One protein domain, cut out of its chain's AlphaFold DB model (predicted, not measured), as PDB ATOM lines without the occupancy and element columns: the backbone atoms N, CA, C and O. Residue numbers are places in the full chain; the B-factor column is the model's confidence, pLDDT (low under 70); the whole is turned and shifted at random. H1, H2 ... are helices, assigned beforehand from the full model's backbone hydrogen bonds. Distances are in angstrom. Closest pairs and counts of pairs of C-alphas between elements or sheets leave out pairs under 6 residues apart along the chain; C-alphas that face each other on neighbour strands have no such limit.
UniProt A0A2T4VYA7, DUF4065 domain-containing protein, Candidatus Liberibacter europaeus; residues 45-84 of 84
ATOM      1  N   THR A  45     212.815 157.489  76.702       90.75
ATOM      2  CA  THR A  45     211.523 157.736  76.055       90.75
ATOM      3  C   THR A  45     210.442 157.020  76.841       90.75
ATOM      4  O   THR A  45     210.372 155.792  76.858       90.75
ATOM      5  N   LEU A  46     209.582 157.792  77.496       91.06
ATOM      6  CA  LEU A  46     208.432 157.249  78.198       91.06
ATOM      7  C   LEU A  46     207.296 156.980  77.208       91.06
ATOM      8  O   LEU A  46     207.056 157.740  76.273       91.06
ATOM      9  N   SER A  47     206.575 155.885  77.418       96.06
ATOM     10  CA  SER A  47     205.284 155.683  76.759       96.06
ATOM     11  C   SER A  47     204.238 156.655  77.314       96.06
ATOM     12  O   SER A  47     204.304 157.032  78.485       96.06
ATOM     13  N   GLU A  48     203.206 156.967  76.526       95.88
ATOM     14  CA  GLU A  48     202.088 157.828  76.960       95.88
ATOM     15  C   GLU A  48     201.466 157.366  78.288       95.88
ATOM     16  O   GLU A  48     201.059 158.170  79.126       95.88
ATOM     17  N   PHE A  49     201.398 156.048  78.506       95.25
ATOM     18  CA  PHE A  49     200.899 155.489  79.756       95.25
ATOM     19  C   PHE A  49     201.819 155.811  80.941       95.25
ATOM     20  O   PHE A  49     201.332 156.203  81.999       95.25
ATOM     21  N   GLN A  50     203.136 155.670  80.775       94.00
ATOM     22  CA  GLN A  50     204.106 155.987  81.825       94.00
ATOM     23  C   GLN A  50     204.102 157.482  82.158       94.00
ATOM     24  O   GLN A  50     204.078 157.824  83.338       94.00
ATOM     25  N   GLU A  51     204.059 158.354  81.148       94.88
ATOM     26  CA  GLU A  51     203.941 159.804  81.349       94.88
ATOM     27  C   GLU A  51     202.682 160.137  82.152       94.88
ATOM     28  O   GLU A  51     202.756 160.784  83.196       94.88
ATOM     29  N   ARG A  52     201.533 159.578  81.754       95.25
ATOM     30  CA  ARG A  52     200.261 159.805  82.445       95.25
ATOM     31  C   ARG A  52     200.269 159.330  83.898       95.25
ATOM     32  O   ARG A  52     199.639 159.956  84.750       95.25
ATOM     33  N   VAL A  53     200.946 158.220  84.193       95.50
ATOM     34  CA  VAL A  53     201.105 157.732  85.572       95.50
ATOM     35  C   VAL A  53     201.940 158.714  86.393       95.50
ATOM     36  O   VAL A  53     201.555 159.034  87.519       95.50
ATOM     37  N   ILE A  54     203.048 159.213  85.843       92.75
ATOM     38  CA  ILE A  54     203.904 160.193  86.523       92.75
ATOM     39  C   ILE A  54     203.124 161.481  86.795       92.75
ATOM     40  O   ILE A  54     203.123 161.950  87.934       92.75
ATOM     41  N   ASP A  55     202.404 162.000  85.801       94.25
ATOM     42  CA  ASP A  55     201.584 163.204  85.946       94.25
ATOM     43  C   ASP A  55     200.535 163.045  87.048       94.25
ATOM     44  O   ASP A  55     200.421 163.903  87.924       94.25
ATOM     45  N   LEU A  56     199.822 161.913  87.072       94.00
ATOM     46  CA  LEU A  56     198.816 161.626  88.096       94.00
ATOM     47  C   LEU A  56     199.429 161.562  89.503       94.00
ATOM     48  O   LEU A  56     198.844 162.060  90.469       94.00
ATOM     49  N   VAL A  57     200.601 160.935  89.637       91.44
ATOM     50  CA  VAL A  57     201.315 160.831  90.916       91.44
ATOM     51  C   VAL A  57     201.781 162.210  91.383       91.44
ATOM     52  O   VAL A  57     201.586 162.554  92.550       91.44
ATOM     53  N   LEU A  58     202.345 163.022  90.487       90.31
ATOM     54  CA  LEU A  58     202.786 164.381  90.800       90.31
ATOM     55  C   LEU A  58     201.609 165.298  91.152       90.31
ATOM     56  O   LEU A  58     201.706 166.065  92.110       90.31
ATOM     57  N   GLU A  59     200.487 165.188  90.441       91.62
ATOM     58  CA  GLU A  59     199.266 165.942  90.728       91.62
ATOM     59  C   GLU A  59     198.719 165.610  92.125       91.62
ATOM     60  O   GLU A  59     198.455 166.515  92.922       91.62
ATOM     61  N   LYS A  60     198.581 164.315  92.445       87.81
ATOM     62  CA  LYS A  60     197.993 163.867  93.716       87.81
ATOM     63  C   LYS A  60     198.923 164.055  94.914       87.81
ATOM     64  O   LYS A  60     198.446 164.381  96.002       87.81
ATOM     65  N   TYR A  61     200.225 163.830  94.740       86.88
ATOM     66  CA  TYR A  61     201.162 163.683  95.859       86.88
ATOM     67  C   TYR A  61     202.339 164.659  95.841       86.88
ATOM     68  O   TYR A  61     202.971 164.835  96.877       86.88
ATOM     69  N   GLY A  62     202.617 165.353  94.734       85.31
ATOM     70  CA  GLY A  62     203.804 166.210  94.599       85.31
ATOM     71  C   GLY A  62     203.860 167.405  95.561       85.31
ATOM     72  O   GLY A  62     204.923 167.984  95.764       85.31
ATOM     73  N   LYS A  63     202.728 167.777  96.175       86.00
ATOM     74  CA  LYS A  63     202.631 168.845  97.191       86.00
ATOM     75  C   LYS A  63     202.562 168.322  98.628       86.00
ATOM     76  O   LYS A  63     202.555 169.121  99.562       86.00
ATOM     77  N   VAL A  64     202.455 167.010  98.809       84.06
ATOM     78  CA  VAL A  64     202.346 166.370 100.122       84.06
ATOM     79  C   VAL A  64     203.758 166.069 100.617       84.06
ATOM     80  O   VAL A  64     204.591 165.578  99.858       84.06
ATOM     81  N   ASN A  65     204.058 166.382 101.880       82.88
ATOM     82  CA  ASN A  65     205.385 166.096 102.415       82.88
ATOM     83  C   ASN A  65     205.585 164.570 102.579       82.88
ATOM     84  O   ASN A  65     204.624 163.809 102.709       82.88
ATOM     85  N   ALA A  66     206.840 164.113 102.577       75.62
ATOM     86  CA  ALA A  66     207.156 162.682 102.606       75.62
ATOM     87  C   ALA A  66     206.669 161.961 103.880       75.62
ATOM     88  O   ALA A  66     206.296 160.791 103.810       75.62
ATOM     89  N   PHE A  67     206.644 162.644 105.027       79.31
ATOM     90  CA  PHE A  67     206.158 162.072 106.286       79.31
ATOM     91  C   PHE A  67     204.641 161.892 106.258       79.31
ATOM     92  O   PHE A  67     204.164 160.810 106.572       79.31
ATOM     93  N   ASP A  68     203.893 162.880 105.762       81.81
ATOM     94  CA  ASP A  68     202.440 162.798 105.599       81.81
ATOM     95  C   ASP A  68     202.050 161.670 104.631       81.81
ATOM     96  O   ASP A  68     201.049 160.983 104.841       81.81
ATOM     97  N   LEU A  69     202.827 161.468 103.555       78.06
ATOM     98  CA  LEU A  69     202.637 160.345 102.633       78.06
ATOM     99  C   LEU A  69     202.884 159.007 103.328       78.06
ATOM    100  O   LEU A  69     202.065 158.100 103.194       78.06
ATOM    101  N   SER A  70     203.978 158.899 104.083       75.88
ATOM    102  CA  SER A  70     204.284 157.710 104.877       75.88
ATOM    103  C   SER A  70     203.176 157.432 105.894       75.88
ATOM    104  O   SER A  70     202.666 156.323 105.963       75.88
ATOM    105  N   ASP A  71     202.716 158.427 106.643       78.94
ATOM    106  CA  ASP A  71     201.673 158.233 107.649       78.94
ATOM    107  C   ASP A  71     200.344 157.795 107.015       78.94
ATOM    108  O   ASP A  71     199.661 156.915 107.543       78.94
ATOM    109  N   LYS A  72     199.999 158.338 105.837       74.38
ATOM    110  CA  LYS A  72     198.814 157.923 105.068       74.38
ATOM    111  C   LYS A  72     198.869 156.459 104.635       74.38
ATOM    112  O   LYS A  72     197.828 155.810 104.646       74.38
ATOM    113  N   THR A  73     200.035 155.921 104.272       68.00
ATOM    114  CA  THR A  73     200.152 154.503 103.873       68.00
ATOM    115  C   THR A  73     200.084 153.536 105.056       68.00
ATOM    116  O   THR A  73     199.780 152.363 104.857       68.00
ATOM    117  N   HIS A  74     200.300 154.016 106.284       67.81
ATOM    118  CA  HIS A  74     200.170 153.222 107.509       67.81
ATOM    119  C   HIS A  74     198.779 153.337 108.167       67.81
ATOM    120  O   HIS A  74     198.504 152.630 109.139       67.81
ATOM    121  N   GLN A  75     197.877 154.183 107.649       64.81
ATOM    122  CA  GLN A  75     196.486 154.240 108.103       64.81
ATOM    123  C   GLN A  75     195.692 153.021 107.605       64.81
ATOM    124  O   GLN A  75     195.656 152.713 106.411       64.81
ATOM    125  N   SER A  76     195.014 152.339 108.529       53.28
ATOM    126  CA  SER A  76     194.189 151.155 108.271       53.28
ATOM    127  C   SER A  76     193.175 151.407 107.142       53.28
ATOM    128  O   SER A  76     192.272 152.224 107.298       53.28
ATOM    129  N   GLY A  77     193.307 150.693 106.017       56.94
ATOM    130  CA  GLY A  77     192.396 150.783 104.863       56.94
ATOM    131  C   GLY A  77     192.950 151.505 103.624       56.94
ATOM    132  O   GLY A  77     192.313 151.465 102.570       56.94
ATOM    133  N   TYR A  78     194.140 152.107 103.703       48.09
ATOM    134  CA  TYR A  78     194.811 152.720 102.552       48.09
ATOM    135  C   TYR A  78     195.728 151.722 101.834       48.09
ATOM    136  O   TYR A  78     196.927 151.652 102.078       48.09
ATOM    137  N   THR A  79     195.175 150.954 100.899       51.00
ATOM    138  CA  THR A  79     195.972 150.257  99.878       51.00
ATOM    139  C   THR A  79     196.106 151.139  98.640       51.00
ATOM    140  O   THR A  79     195.116 151.717  98.193       51.00
ATOM    141  N   LEU A  80     197.306 151.212  98.048       50.78
ATOM    142  CA  LEU A  80     197.588 151.972  96.812       50.78
ATOM    143  C   LEU A  80     196.607 151.655  95.664       50.78
ATOM    144  O   LEU A  80     196.322 152.523  94.847       50.78
ATOM    145  N   GLY A  81     196.031 150.448  95.647       50.56
ATOM    146  CA  GLY A  81     195.007 150.034  94.680       50.56
ATOM    147  C   GLY A  81     193.632 150.696  94.833       50.56
ATOM    148  O   GLY A  81     192.827 150.592  93.923       50.56
ATOM    149  N   ASN A  82     193.347 151.399  95.934       45.84
ATOM    150  CA  ASN A  82     192.062 152.095  96.120       45.84
ATOM    151  C   ASN A  82     192.069 153.527  95.549       45.84
ATOM    152  O   ASN A  82     191.091 154.254  95.716       45.84
ATOM    153  N   ILE A  83     193.181 153.969  94.947       49.50
ATOM    154  CA  ILE A  83     193.392 155.368  94.532       49.50
ATOM    155  C   ILE A  83     193.746 155.497  93.037       49.50
ATOM    156  O   ILE A  83     193.785 156.622  92.524       49.50
ATOM    157  N   ILE A  84     193.962 154.390  92.322       39.28
ATOM    158  CA  ILE A  84     194.294 154.378  90.887       39.28
ATOM    159  C   ILE A  84     193.126 153.797  90.100       39.28
ATOM    160  O   ILE A  84     192.664 152.701  90.481       39.28
TER     161      ILE A  84
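What this domain is: This is residues 45 to 84 of the 84 residues of the protein "DUF4065 domain-containing protein" of Candidatus Liberibacter europaeus (UniProt A0A2T4VYA7). The domain is an open hook: a longer helix, H1, makes the shank, a shorter helix, H2, turns off near one end of it at close to a right angle, and the stretch after H2, residues 75 to 84, folds back in the direction of H1. The hook is loosely formed, with few contacts between its parts and an empty space inside the curve. The printed part has 40 residues with two named helices, H1 then H2 along the chain, and no named strand; the class is all helix. The whole is loose, with a radius of gyration of the C-alphas of 12.0 A, and elongated, with spans of 35 by 20 by 13 A.

Where its parts are: H1, the longest helix, is residues 48 to 61, from C-alpha 48 at (202.088, 157.828, 76.960) to C-alpha 61 at (201.162, 163.683, 95.859), 19.8 A. H2 is residues 66 to 74, 12.7 A from first to last C-alpha, and ends with C-alpha 74 at (200.170, 153.222, 107.509). The chain's last residue, Ile 84, has its C-alpha at (194.294, 154.378, 90.887).

How they stand to each other: H1 and H2 are joined by a tight link of 4 residues. They are close but not clearly touching; their closest C-alphas, those of Tyr 61 and Leu 69, are 7.7 A apart. Their lines stand about perpendicular, at 84 degrees, and their centres are 18.8 A apart. In both H1 and H2 every O i to N i+4 pair is within hydrogen-bond range. Residues 70 to 82, of which 70 to 74 belong to H2, stand free.

The domain as a whole: The two C-alphas farthest apart, those of Thr 45 and Ser 76, are 37.2 A apart. The printed part has no cut. The mean pLDDT of the printed part is 77.6, and residues 73 to 84 are under 70, where the model's confidence is low.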